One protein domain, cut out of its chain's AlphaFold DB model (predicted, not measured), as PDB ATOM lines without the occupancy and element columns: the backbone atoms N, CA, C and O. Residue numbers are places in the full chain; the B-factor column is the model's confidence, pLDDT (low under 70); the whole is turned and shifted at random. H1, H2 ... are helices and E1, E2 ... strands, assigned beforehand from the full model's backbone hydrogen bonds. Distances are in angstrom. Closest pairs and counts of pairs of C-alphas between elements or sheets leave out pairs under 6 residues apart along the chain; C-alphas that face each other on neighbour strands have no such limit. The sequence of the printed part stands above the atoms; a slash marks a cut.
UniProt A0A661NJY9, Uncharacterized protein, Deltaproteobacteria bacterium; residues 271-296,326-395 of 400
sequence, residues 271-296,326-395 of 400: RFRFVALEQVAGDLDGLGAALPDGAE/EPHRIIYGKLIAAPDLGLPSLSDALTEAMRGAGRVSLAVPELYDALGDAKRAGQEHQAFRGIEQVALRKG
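AT A GLANCE: This is residues 271 to 296 and 326 to 395 of the 400 residues of an uncharacterized protein of Deltaproteobacteria bacterium (UniProt A0A661NJY9). A small, strongly twisted sheet of three strands is covered on one face by a helical hairpin, the long helix H4 slantwise over the strands with the short H3 beside it. The short helix H1 is over the opposite face, and H2 runs close to H1 and only grazes the sheet. The printed part has 96 residues with four named helices and three named strands, in the order E1 H1 E2 H2 E3 H3 H4; the sheet runs E2 E1 E3, antiparallel, and the class is mixed, helices and strands. The whole is compact, with a radius of gyration of the C-alphas of 13.0 A and spans of 39 by 27 by 21 A.

HOW THE PARTS SIT: E1, residues 271 to 278, is the inner strand. H1, residues 283 to 288, is on the sheet at a height of 8.6 A, only just over E1, on which 3 of its 6 C-alphas fall. E2, residues 330 to 337, is an edge strand antiparallel to E1, with N 274 and O 333 2.9 A apart, within hydrogen-bond range. H2, residues 343 to 356, only grazes the sheet with its residues 343 to 354; it is close to H1 but not clearly touching, the closest C-alphas being those of Leu 287 and Ala 353, 5.7 A apart. E3, residues 360 to 363, is the other edge strand, antiparallel to E1, with N 277 and O 361 2.8 A apart, within hydrogen-bond range. E2, H2 and E3 form a split strand-helix-strand unit, two strands running the same way with E1 between them, and its crossover is right-handed. H3, residues 365 to 370, lies over E1 at a height of 8.3 A, on the opposite face from H1. H4, residues 374 to 393, is on the same face as H3 at a height of 7.8 A, over E1 and E3 and only just not over E2, on which 2 of its C-alphas fall; it runs slantwise to the strands, at 44 degrees to E1 on the local plane. H3 and H4 touch as a helical hairpin, opposite ways at a shallow tilt of 17 degrees, and their closest C-alphas, those of Tyr 368 and Ala 377, are 4.8 A apart. H4 and H2 are apart. In H1, H2 and H3 every O i to N i+4 pair is within hydrogen-bond range, in H4 15 of 16.

IN THESE COORDINATES: E1 begins at C-alpha 271 (88.730, 92.708, 39.713) and is 21.2 A long; E2 measures 22.0 A and H2 19.9 A. H4 is 28.5 A long and ends at C-alpha 393 (95.950, 92.330, 11.922).

THE WHOLE: The C-alphas farthest apart, those of Asp 340 and Arg 393, are 40.0 A apart. Residues 297 to 325 are not printed, and C-alphas 296 and 326 are 24.5 A apart across this cut, in the link from H1 to E2. The links printed whole are tight. The pLDDT averages 88.8 over the printed part and is under 70 at residues 326 to 328, 358 and 395.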
ATOM      1  N   ARG A 271      88.300  91.908  40.856       94.19
ATOM      2  CA  ARG A 271      88.730  92.708  39.713       94.19
ATOM      3  C   ARG A 271      89.274  91.738  38.682       94.19
ATOM      4  O   ARG A 271      90.294  91.103  38.928       94.19
ATOM      5  N   PHE A 272      88.561  91.581  37.577       94.50
ATOM      6  CA  PHE A 272      88.900  90.626  36.530       94.50
ATOM      7  C   PHE A 272      89.273  91.371  35.267       94.50
ATOM      8  O   PHE A 272      88.494  92.176  34.762       94.50
ATOM      9  N   ARG A 273      90.454  91.104  34.727       91.75
ATOM     10  CA  ARG A 273      90.875  91.732  33.475       91.75
ATOM     11  C   ARG A 273      90.026  91.263  32.306       91.75
ATOM     12  O   ARG A 273      89.683  90.082  32.209       91.75
ATOM     13  N   PHE A 274      89.765  92.181  31.382       92.69
ATOM     14  CA  PHE A 274      89.126  91.861  30.116       92.69
ATOM     15  C   PHE A 274      89.828  92.491  28.916       92.69
ATOM     16  O   PHE A 274      90.513  93.512  29.025       92.69
ATOM     17  N   VAL A 275      89.585  91.884  27.755       91.25
ATOM     18  CA  VAL A 275      89.767  92.512  26.445       91.25
ATOM     19  C   VAL A 275      88.453  92.445  25.678       91.25
ATOM     20  O   VAL A 275      87.772  91.417  25.687       91.25
ATOM     21  N   ALA A 276      88.090  93.543  25.028       90.62
ATOM     22  CA  ALA A 276      86.910  93.656  24.194       90.62
ATOM     23  C   ALA A 276      87.280  94.146  22.790       90.62
ATOM     24  O   ALA A 276      88.265  94.851  22.602       90.62
ATOM     25  N   LEU A 277      86.482  93.774  21.798       88.31
ATOM     26  CA  LEU A 277      86.523  94.315  20.448       88.31
ATOM     27  C   LEU A 277      85.116  94.760  20.071       88.31
ATOM     28  O   LEU A 277      84.224  93.923  19.908       88.31
ATOM     29  N   GLU A 278      84.940  96.063  19.908       85.88
ATOM     30  CA  GLU A 278      83.686  96.666  19.474       85.88
ATOM     31  C   GLU A 278      83.602  96.728  17.943       85.88
ATOM     32  O   GLU A 278      84.588  96.983  17.242       85.88
ATOM     33  N   GLN A 279      82.405  96.520  17.387       79.06
ATOM     34  CA  GLN A 279      82.148  96.863  15.984       79.06
ATOM     35  C   GLN A 279      81.834  98.356  15.823       79.06
ATOM     36  O   GLN A 279      82.261  98.951  14.826       79.06
ATOM     37  N   VAL A 280      81.110  98.943  16.785       75.62
ATOM     38  CA  VAL A 280      80.756 100.365  16.855       75.62
ATOM     39  C   VAL A 280      81.176 100.920  18.217       75.62
ATOM     40  O   VAL A 280      80.950 100.279  19.236       75.62
ATOM     41  N   ALA A 281      81.776 102.114  18.221       75.88
ATOM     42  CA  ALA A 281      82.224 102.770  19.447       75.88
ATOM     43  C   ALA A 281      81.069 102.927  20.453       75.88
ATOM     44  O   ALA A 281      80.007 103.439  20.083       75.88
ATOM     45  N   GLY A 282      81.292 102.506  21.701       77.12
ATOM     46  CA  GLY A 282      80.315 102.590  22.793       77.12
ATOM     47  C   GLY A 282      79.375 101.383  22.907       77.12
ATOM     48  O   GLY A 282      78.483 101.379  23.755       77.12
ATOM     49  N   ASP A 283      79.555 100.337  22.092       83.38
ATOM     50  CA  ASP A 283      78.800  99.085  22.244       83.38
ATOM     51  C   ASP A 283      79.090  98.400  23.610       83.38
ATOM     52  O   ASP A 283      78.222  97.715  24.158       83.38
ATOM     53  N   LEU A 284      80.281  98.600  24.190       87.19
ATOM     54  CA  LEU A 284      80.684  98.097  25.508       87.19
ATOM     55  C   LEU A 284      79.917  98.779  26.644       87.19
ATOM     56  O   LEU A 284      79.570  98.103  27.612       87.19
ATOM     57  N   ASP A 285      79.590 100.069  26.516       86.19
ATOM     58  CA  ASP A 285      78.793 100.794  27.516       86.19
ATOM     59  C   ASP A 285      77.396 100.170  27.645       86.19
ATOM     60  O   ASP A 285      76.884  99.970  28.749       86.19
ATOM     61  N   GLY A 286      76.796  99.789  26.511       86.00
ATOM     62  CA  GLY A 286      75.514  99.084  26.480       86.00
ATOM     63  C   GLY A 286      75.575  97.696  27.122       86.00
ATOM     64  O   GLY A 286      74.629  97.292  27.797       86.00
ATOM     65  N   LEU A 287      76.692  96.979  26.951       90.00
ATOM     66  CA  LEU A 287      76.932  95.698  27.620       90.00
ATOM     67  C   LEU A 287      77.091  95.893  29.135       90.00
ATOM     68  O   LEU A 287      76.486  95.149  29.904       90.00
ATOM     69  N   GLY A 288      77.845  96.910  29.559       90.56
ATOM     70  CA  GLY A 288      78.021  97.270  30.966       90.56
ATOM     71  C   GLY A 288      76.705  97.630  31.652       90.56
ATOM     72  O   GLY A 288      76.436  97.139  32.741       90.56
ATOM     73  N   ALA A 289      75.835  98.390  30.981       90.50
ATOM     74  CA  ALA A 289      74.516  98.760  31.501       90.50
ATOM     75  C   ALA A 289      73.550  97.572  31.692       90.50
ATOM     76  O   ALA A 289      72.535  97.715  32.370       90.50
ATOM     77  N   ALA A 290      73.835  96.416  31.084       91.31
ATOM     78  CA  ALA A 290      73.048  95.192  31.245       91.31
ATOM     79  C   ALA A 290      73.546  94.295  32.396       91.31
ATOM     80  O   ALA A 290      72.909  93.281  32.696       91.31
ATOM     81  N   LEU A 291      74.680  94.631  33.017       94.44
ATOM     82  CA  LEU A 291      75.204  93.901  34.166       94.44
ATOM     83  C   LEU A 291      74.383  94.193  35.432       94.44
ATOM     84  O   LEU A 291      73.754  95.247  35.536       94.44
ATOM     85  N   PRO A 292      74.348  93.251  36.392       94.94
ATOM     86  CA  PRO A 292      73.644  93.462  37.649       94.94
ATOM     87  C   PRO A 292      74.309  94.557  38.491       94.94
ATOM     88  O   PRO A 292      75.509  94.806  38.367       94.94
ATOM     89  N   ASP A 293      73.542  95.132  39.420       94.00
ATOM     90  CA  ASP A 293      74.078  96.027  40.445       94.00
ATOM     91  C   ASP A 293      75.271  95.376  41.165       94.00
ATOM     92  O   ASP A 293      75.263  94.185  41.491       94.00
ATOM     93  N   GLY A 294      76.315  96.171  41.400       92.81
ATOM     94  CA  GLY A 294      77.576  95.684  41.955       92.81
ATOM     95  C   GLY A 294      78.524  95.067  40.923       92.81
ATOM     96  O   GLY A 294      79.579  94.579  41.319       92.81
ATOM     97  N   ALA A 295      78.202  95.094  39.626       96.06
ATOM     98  CA  ALA A 295      79.147  94.793  38.555       96.06
ATOM     99  C   ALA A 295      79.343  95.992  37.622       96.06
ATOM    100  O   ALA A 295      78.382  96.631  37.207       96.06
ATOM    101  N   GLU A 296      80.593  96.273  37.260       93.81
ATOM    102  CA  GLU A 296      80.927  97.400  36.386       93.81
ATOM    103  C   GLU A 296      82.089  97.048  35.454       93.81
ATOM    104  O   GLU A 296      83.074  96.432  35.865       93.81
ATOM    105  N   GLU A 326      93.446 108.227  18.630       46.03
ATOM    106  CA  GLU A 326      92.916 107.416  17.539       46.03
ATOM    107  C   GLU A 326      91.753 106.565  18.073       46.03
ATOM    108  O   GLU A 326      91.831 106.065  19.196       46.03
ATOM    109  N   PRO A 327      90.658 106.396  17.314       49.78
ATOM    110  CA  PRO A 327      89.557 105.538  17.722       49.78
ATOM    111  C   PRO A 327      89.989 104.071  17.636       49.78
ATOM    112  O   PRO A 327      89.910 103.446  16.572       49.78
ATOM    113  N   HIS A 328      90.432 103.512  18.759       57.34
ATOM    114  CA  HIS A 328      90.709 102.086  18.868       57.34
ATOM    115  C   HIS A 328      89.398 101.330  19.030       57.34
ATOM    116  O   HIS A 328      88.462 101.766  19.693       57.34
ATOM    117  N   ARG A 329      89.300 100.179  18.364       73.62
ATOM    118  CA  ARG A 329      88.144  99.279  18.523       73.62
ATOM    119  C   ARG A 329      88.420  98.153  19.503       73.62
ATOM    120  O   ARG A 329      87.494  97.434  19.867       73.62
ATOM    121  N   ILE A 330      89.687  97.952  19.864       81.62
ATOM    122  CA  ILE A 330      90.082  97.039  20.929       81.62
ATOM    123  C   ILE A 330      90.124  97.816  22.237       81.62
ATOM    124  O   ILE A 330      90.741  98.867  22.306       81.62
ATOM    125  N   ILE A 331      89.483  97.281  23.265       84.19
ATOM    126  CA  ILE A 331      89.391  97.901  24.581       84.19
ATOM    127  C   ILE A 331      89.976  96.930  25.593       84.19
ATOM    128  O   ILE A 331      89.609  95.758  25.623       84.19
ATOM    129  N   TYR A 332      90.857  97.422  26.453       85.94
ATOM    130  CA  TYR A 332      91.306  96.699  27.641       85.94
ATOM    131  C   TYR A 332      90.618  97.275  28.867       85.94
ATOM    132  O   TYR A 332      90.231  98.442  28.862       85.94
ATOM    133  N   GLY A 333      90.471  96.489  29.926       88.94
ATOM    134  CA  GLY A 333      89.812  96.989  31.121       88.94
ATOM    135  C   GLY A 333      89.717  95.994  32.263       88.94
ATOM    136  O   GLY A 333      90.329  94.921  32.228       88.94
ATOM    137  N   LYS A 334      88.933  96.359  33.279       92.56
ATOM    138  CA  LYS A 334      88.579  95.474  34.395       92.56
ATOM    139  C   LYS A 334      87.069  95.384  34.576       92.56
ATOM    140  O   LYS A 334      86.374  96.393  34.592       92.56
ATOM    141  N   LEU A 335      86.583  94.160  34.734       95.44
ATOM    142  CA  LEU A 335      85.275  93.850  35.280       95.44
ATOM    143  C   LEU A 335      85.407  93.851  36.800       95.44
ATOM    144  O   LEU A 335      86.099  93.005  37.373       95.44
ATOM    145  N   ILE A 336      84.761  94.813  37.437       95.69
ATOM    146  CA  ILE A 336      84.677  94.922  38.886       95.69
ATOM    147  C   ILE A 336      83.421  94.198  39.348       95.69
ATOM    148  O   ILE A 336      82.371  94.313  38.721       95.69
ATOM    149  N   ALA A 337      83.542  93.439  40.431       97.06
ATOM    150  CA  ALA A 337      82.441  92.750  41.078       97.06
ATOM    151  C   ALA A 337      82.480  93.006  42.584       97.06
ATOM    152  O   ALA A 337      83.481  92.705  43.245       97.06
ATOM    153  N   ALA A 338      81.369  93.495  43.124       95.81
ATOM    154  CA  ALA A 338      81.156  93.674  44.549       95.81
ATOM    155  C   ALA A 338      81.419  92.358  45.313       95.81
ATOM    156  O   ALA A 338      81.242  91.257  44.759       95.81
ATOM    157  N   PRO A 339      81.879  92.437  46.573       94.00
ATOM    158  CA  PRO A 339      82.252  91.260  47.359       94.00
ATOM    159  C   PRO A 339      81.092  90.272  47.552       94.00
ATOM    160  O   PRO A 339      81.302  89.059  47.564       94.00
ATOM    161  N   ASP A 340      79.869  90.780  47.663       95.44
ATOM    162  CA  ASP A 340      78.639  90.024  47.893       95.44
ATOM    163  C   ASP A 340      77.979  89.495  46.608       95.44
ATOM    164  O   ASP A 340      77.121  88.611  46.674       95.44
ATOM    165  N   LEU A 341      78.409  89.956  45.428       96.19
ATOM    166  CA  LEU A 341      77.864  89.488  44.156       96.19
ATOM    167  C   LEU A 341      78.290  88.036  43.867       96.19
ATOM    168  O   LEU A 341      79.471  87.706  43.808       96.19
ATOM    169  N   GLY A 342      77.351  87.120  43.643       96.50
ATOM    170  CA  GLY A 342      77.698  85.738  43.291       96.50
ATOM    171  C   GLY A 342      78.397  85.650  41.927       96.50
ATOM    172  O   GLY A 342      77.795  86.009  40.918       96.50
ATOM    173  N   LEU A 343      79.628  85.116  41.860       96.75
ATOM    174  CA  LEU A 343      80.341  84.950  40.578       96.75
ATOM    175  C   LEU A 343      79.571  84.120  39.541       96.75
ATOM    176  O   LEU A 343      79.608  84.504  38.374       96.75
ATOM    177  N   PRO A 344      78.859  83.028  39.905       96.56
ATOM    178  CA  PRO A 344      78.053  82.300  38.929       96.56
ATOM    179  C   PRO A 344      76.986  83.199  38.297       96.56
ATOM    180  O   PRO A 344      76.907  83.292  37.076       96.56
ATOM    181  N   SER A 345      76.258  83.960  39.121       95.69
ATOM    182  CA  SER A 345      75.248  84.916  38.658       95.69
ATOM    183  C   SER A 345      75.846  86.022  37.789       95.69
ATOM    184  O   SER A 345      75.249  86.386  36.780       95.69
ATOM    185  N   LEU A 346      77.037  86.520  38.135       96.88
ATOM    186  CA  LEU A 346      77.769  87.471  37.301       96.88
ATOM    187  C   LEU A 346      78.130  86.863  35.939       96.88
ATOM    188  O   LEU A 346      77.921  87.505  34.915       96.88
ATOM    189  N   SER A 347      78.640  85.629  35.903       96.50
ATOM    190  CA  SER A 347      78.995  84.967  34.641       96.50
ATOM    191  C   SER A 347      77.781  84.670  33.756       96.50
ATOM    192  O   SER A 347      77.862  84.835  32.536       96.50
ATOM    193  N   ASP A 348      76.646  84.305  34.358       95.69
ATOM    194  CA  ASP A 348      75.382  84.095  33.648       95.69
ATOM    195  C   ASP A 348      74.873  85.413  33.052       95.69
ATOM    196  O   ASP A 348      74.542  85.468  31.866       95.69
ATOM    197  N   ALA A 349      74.879  86.490  33.845       95.25
ATOM    198  CA  ALA A 349      74.477  87.818  33.393       95.25
ATOM    199  C   ALA A 349      75.398  88.351  32.290       95.25
ATOM    200  O   ALA A 349      74.912  88.857  31.282       95.25
ATOM    201  N   LEU A 350      76.714  88.174  32.430       94.88
ATOM    202  CA  LEU A 350      77.686  88.549  31.406       94.88
ATOM    203  C   LEU A 350      77.439  87.782  30.102       94.88
ATOM    204  O   LEU A 350      77.436  88.370  29.023       94.88
ATOM    205  N   THR A 351      77.189  86.474  30.195       93.31
ATOM    206  CA  THR A 351      76.891  85.628  29.033       93.31
ATOM    207  C   THR A 351      75.613  86.077  28.330       93.31
ATOM    208  O   THR A 351      75.573  86.132  27.099       93.31
ATOM    209  N   GLU A 352      74.569  86.404  29.088       92.75
ATOM    210  CA  GLU A 352      73.308  86.880  28.527       92.75
ATOM    211  C   GLU A 352      73.454  88.277  27.904       92.75
ATOM    212  O   GLU A 352      73.026  88.488  26.766       92.75
ATOM    213  N   ALA A 353      74.160  89.192  28.574       91.31
ATOM    214  CA  ALA A 353      74.493  90.511  28.041       91.31
ATOM    215  C   ALA A 353      75.270  90.398  26.719       91.31
ATOM    216  O   ALA A 353      74.927  91.062  25.742       91.31
ATOM    217  N   MET A 354      76.248  89.489  26.632       90.19
ATOM    218  CA  MET A 354      77.003  89.226  25.400       90.19
ATOM    219  C   MET A 354      76.139  88.668  24.260       90.19
ATOM    220  O   MET A 354      76.393  88.980  23.096       90.19
ATOM    221  N   ARG A 355      75.107  87.859  24.549       86.81
ATOM    222  CA  ARG A 355      74.161  87.384  23.517       86.81
ATOM    223  C   ARG A 355      73.313  88.523  22.956       86.81
ATOM    224  O   ARG A 355      73.046  88.537  21.754       86.81
ATOM    225  N   GLY A 356      72.901  89.462  23.809       77.31
ATOM    226  CA  GLY A 356      72.169  90.664  23.403       77.31
ATOM    227  C   GLY A 356      73.050  91.680  22.666       77.31
ATOM    228  O   GLY A 356      72.615  92.303  21.698       77.31
ATOM    229  N   ALA A 357      74.315  91.794  23.070       74.75
ATOM    230  CA  ALA A 357      75.298  92.736  22.550       74.75
ATOM    231  C   ALA A 357      76.104  92.158  21.375       74.75
ATOM    232  O   ALA A 357      77.325  92.281  21.361       74.75
ATOM    233  N   GLY A 358      75.446  91.551  20.374       69.38
ATOM    234  CA  GLY A 358      76.053  90.820  19.234       69.38
ATOM    235  C   GLY A 358      77.041  91.591  18.332       69.38
ATOM    236  O   GLY A 358      77.346  91.158  17.220       69.38
ATOM    237  N   ARG A 359      77.519  92.749  18.789       80.12
ATOM    238  CA  ARG A 359      78.527  93.632  18.208       80.12
ATOM    239  C   ARG A 359      79.789  93.774  19.075       80.12
ATOM    240  O   ARG A 359      80.722  94.443  18.641       80.12
ATOM    241  N   VAL A 360      79.858  93.129  20.242       86.94
ATOM    242  CA  VAL A 360      81.045  93.119  21.114       86.94
ATOM    243  C   VAL A 360      81.574  91.698  21.256       86.94
ATOM    244  O   VAL A 360      80.856  90.790  21.671       86.94
ATOM    245  N   SER A 361      82.854  91.504  20.946       90.12
ATOM    246  CA  SER A 361      83.586  90.313  21.382       90.12
ATOM    247  C   SER A 361      84.303  90.648  22.679       90.12
ATOM    248  O   SER A 361      85.159  91.519  22.659       90.12
ATOM    249  N   LEU A 362      83.991  89.969  23.778       93.56
ATOM    250  CA  LEU A 362      84.596  90.189  25.095       93.56
ATOM    251  C   LEU A 362      85.210  88.879  25.599       93.56
ATOM    252  O   LEU A 362      84.623  87.817  25.393       93.56
ATOM    253  N   ALA A 363      86.365  88.956  26.256       95.31
ATOM    254  CA  ALA A 363      86.954  87.836  26.980       95.31
ATOM    255  C   ALA A 363      87.387  88.266  28.387       95.31
ATOM    256  O   ALA A 363      88.065  89.285  28.530       95.31
ATOM    257  N   VAL A 364      87.029  87.471  29.403       96.19
ATOM    258  CA  VAL A 364      87.315  87.723  30.831       96.19
ATOM    259  C   VAL A 364      87.863  86.448  31.497       96.19
ATOM    260  O   VAL A 364      87.163  85.801  32.279       96.19
ATOM    261  N   PRO A 365      89.102  86.020  31.193       95.19
ATOM    262  CA  PRO A 365      89.593  84.703  31.608       95.19
ATOM    263  C   PRO A 365      89.637  84.512  33.129       95.19
ATOM    264  O   PRO A 365      89.193  83.481  33.636       95.19
ATOM    265  N   GLU A 366      90.089  85.541  33.853       95.31
ATOM    266  CA  GLU A 366      90.283  85.504  35.308       95.31
ATOM    267  C   GLU A 366      88.968  85.268  36.081       95.31
ATOM    268  O   GLU A 366      88.986  84.695  37.169       95.31
ATOM    269  N   LEU A 367      87.813  85.646  35.511       97.31
ATOM    270  CA  LEU A 367      86.500  85.353  36.099       97.31
ATOM    271  C   LEU A 367      86.245  83.841  36.154       97.31
ATOM    272  O   LEU A 367      85.770  83.319  37.161       97.31
ATOM    273  N   TYR A 368      86.570  83.128  35.076       97.19
ATOM    274  CA  TYR A 368      86.325  81.690  34.979       97.19
ATOM    275  C   TYR A 368      87.394  80.863  35.694       97.19
ATOM    276  O   TYR A 368      87.076  79.795  36.219       97.19
ATOM    277  N   ASP A 369      88.618  81.388  35.796       96.06
ATOM    278  CA  ASP A 369      89.632  80.857  36.710       96.06
ATOM    279  C   ASP A 369      89.120  80.914  38.163       96.06
ATOM    280  O   ASP A 369      89.156  79.908  38.875       96.06
ATOM    281  N   ALA A 370      88.543  82.046  38.586       95.94
ATOM    282  CA  ALA A 370      87.970  82.210  39.927       95.94
ATOM    283  C   ALA A 370      86.719  81.346  40.185       95.94
ATOM    284  O   ALA A 370      86.439  80.991  41.330       95.94
ATOM    285  N   LEU A 371      85.979  80.978  39.135       96.56
ATOM    286  CA  LEU A 371      84.866  80.023  39.204       96.56
ATOM    287  C   LEU A 371      85.323  78.557  39.284       96.56
ATOM    288  O   LEU A 371      84.501  77.678  39.542       96.56
ATOM    289  N   GLY A 372      86.607  78.272  39.045       96.00
ATOM    290  CA  GLY A 372      87.130  76.908  38.961       96.00
ATOM    291  C   GLY A 372      86.729  76.159  37.683       96.00
ATOM    292  O   GLY A 372      86.918  74.943  37.606       96.00
ATOM    293  N   ASP A 373      86.203  76.849  36.664       95.44
ATOM    294  CA  ASP A 373      85.868  76.250  35.366       95.44
ATOM    295  C   ASP A 373      87.078  76.310  34.425       95.44
ATOM    296  O   ASP A 373      87.167  77.138  33.515       95.44
ATOM    297  N   ALA A 374      88.020  75.387  34.630       94.25
ATOM    298  CA  ALA A 374      89.260  75.325  33.853       94.25
ATOM    299  C   ALA A 374      89.023  75.195  32.334       94.25
ATOM    300  O   ALA A 374      89.828  75.669  31.527       94.25
ATOM    301  N   LYS A 375      87.917  74.559  31.920       96.06
ATOM    302  CA  LYS A 375      87.587  74.409  30.499       96.06
ATOM    303  C   LYS A 375      87.183  75.754  29.913       96.06
ATOM    304  O   LYS A 375      87.693  76.123  28.854       96.06
ATOM    305  N   ARG A 376      86.271  76.470  30.574       94.88
ATOM    306  CA  ARG A 376      85.823  77.783  30.111       94.88
ATOM    307  C   ARG A 376      86.936  78.818  30.209       94.88
ATOM    308  O   ARG A 376      87.149  79.535  29.237       94.88
ATOM    309  N   ALA A 377      87.714  78.823  31.287       94.25
ATOM    310  CA  ALA A 377      88.883  79.688  31.417       94.25
ATOM    311  C   ALA A 377      89.873  79.489  30.259       94.25
ATOM    312  O   ALA A 377      90.298  80.452  29.626       94.25
ATOM    313  N   GLY A 378      90.167  78.237  29.884       94.38
ATOM    314  CA  GLY A 378      91.007  77.941  28.720       94.38
ATOM    315  C   GLY A 378      90.445  78.482  27.398       94.38
ATOM    316  O   GLY A 378      91.212  78.958  26.558       94.38
ATOM    317  N   GLN A 379      89.120  78.448  27.211       95.94
ATOM    318  CA  GLN A 379      88.455  79.049  26.046       95.94
ATOM    319  C   GLN A 379      88.580  80.575  26.051       95.94
ATOM    320  O   GLN A 379      88.858  81.167  25.011       95.94
ATOM    321  N   GLU A 380      88.430  81.209  27.209       95.62
ATOM    322  CA  GLU A 380      88.534  82.661  27.370       95.62
ATOM    323  C   GLU A 380      89.970  83.150  27.168       95.62
ATOM    324  O   GLU A 380      90.185  84.114  26.443       95.62
ATOM    325  N   HIS A 381      90.981  82.440  27.682       93.81
ATOM    326  CA  HIS A 381      92.399  82.720  27.400       93.81
ATOM    327  C   HIS A 381      92.739  82.599  25.904       93.81
ATOM    328  O   HIS A 381      93.635  83.275  25.388       93.81
ATOM    329  N   GLN A 382      92.060  81.710  25.172       94.31
ATOM    330  CA  GLN A 382      92.181  81.632  23.712       94.31
ATOM    331  C   GLN A 382      91.447  82.786  23.021       94.31
ATOM    332  O   GLN A 382      92.003  83.377  22.095       94.31
ATOM    333  N   ALA A 383      90.238  83.125  23.474       93.31
ATOM    334  CA  ALA A 383      89.453  84.237  22.947       93.31
ATOM    335  C   ALA A 383      90.173  85.577  23.138       93.31
ATOM    336  O   ALA A 383      90.256  86.348  22.188       93.31
ATOM    337  N   PHE A 384      90.771  85.800  24.311       92.94
ATOM    338  CA  PHE A 384      91.567  86.980  24.640       92.94
ATOM    339  C   PHE A 384      92.682  87.193  23.608       92.94
ATOM    340  O   PHE A 384      92.694  88.189  22.889       92.94
ATOM    341  N   ARG A 385      93.552  86.187  23.432       90.06
ATOM    342  CA  ARG A 385      94.627  86.217  22.423       90.06
ATOM    343  C   ARG A 385      94.087  86.361  20.999       90.06
ATOM    344  O   ARG A 385      94.696  87.024  20.162       90.06
ATOM    345  N   GLY A 386      92.953  85.728  20.704       90.06
ATOM    346  CA  GLY A 386      92.287  85.827  19.408       90.06
ATOM    347  C   GLY A 386      91.824  87.250  19.092       90.06
ATOM    348  O   GLY A 386      92.025  87.717  17.970       90.06
ATOM    349  N   ILE A 387      91.252  87.948  20.076       89.69
ATOM    350  CA  ILE A 387      90.828  89.347  19.971       89.69
ATOM    351  C   ILE A 387      92.038  90.246  19.685       89.69
ATOM    352  O   ILE A 387      92.015  90.984  18.698       89.69
ATOM    353  N   GLU A 388      93.120  90.119  20.456       85.69
ATOM    354  CA  GLU A 388      94.355  90.890  20.246       85.69
ATOM    355  C   GLU A 388      94.939  90.671  18.843       85.69
ATOM    356  O   GLU A 388      95.241  91.622  18.121       85.69
ATOM    357  N   GLN A 389      95.029  89.415  18.396       84.56
ATOM    358  CA  GLN A 389      95.528  89.078  17.059       84.56
ATOM    359  C   GLN A 389      94.645  89.625  15.932       84.56
ATOM    360  O   GLN A 389      95.141  89.937  14.844       84.56
ATOM    361  N   VAL A 390      93.326  89.686  16.125       84.12
ATOM    362  CA  VAL A 390      92.412  90.304  15.155       84.12
ATOM    363  C   VAL A 390      92.627  91.813  15.115       84.12
ATOM    364  O   VAL A 390      92.702  92.365  14.016       84.12
ATOM    365  N   ALA A 391      92.754  92.463  16.272       79.56
ATOM    366  CA  ALA A 391      92.977  93.901  16.352       79.56
ATOM    367  C   ALA A 391      94.307  94.309  15.703       79.56
ATOM    368  O   ALA A 391      94.309  95.180  14.833       79.56
ATOM    369  N   LEU A 392      95.398  93.602  16.020       75.94
ATOM    370  CA  LEU A 392      96.717  93.802  15.408       75.94
ATOM    371  C   LEU A 392      96.675  93.641  13.883       75.94
ATOM    372  O   LEU A 392      97.139  94.510  13.152       75.94
ATOM    373  N   ARG A 393      96.063  92.561  13.376       79.75
ATOM    374  CA  ARG A 393      95.950  92.330  11.922       79.75
ATOM    375  C   ARG A 393      95.133  93.394  11.195       79.75
ATOM    376  O   ARG A 393      95.365  93.620  10.013       79.75
ATOM    377  N   LYS A 394      94.145  93.987  11.864       76.38
ATOM    378  CA  LYS A 394      93.260  95.003  11.282       76.38
ATOM    379  C   LYS A 394      93.759  96.435  11.497       76.38
ATOM    380  O   LYS A 394      93.070  97.350  11.062       76.38
ATOM    381  N   GLY A 395      94.902  96.628  12.163       68.44
ATOM    382  CA  GLY A 395      95.388  97.960  12.540       68.44
ATOM    383  C   GLY A 395      94.424  98.702  13.470       68.44
ATOM    384  O   GLY A 395      94.350  99.919  13.422       68.44
TER     385      GLY A 395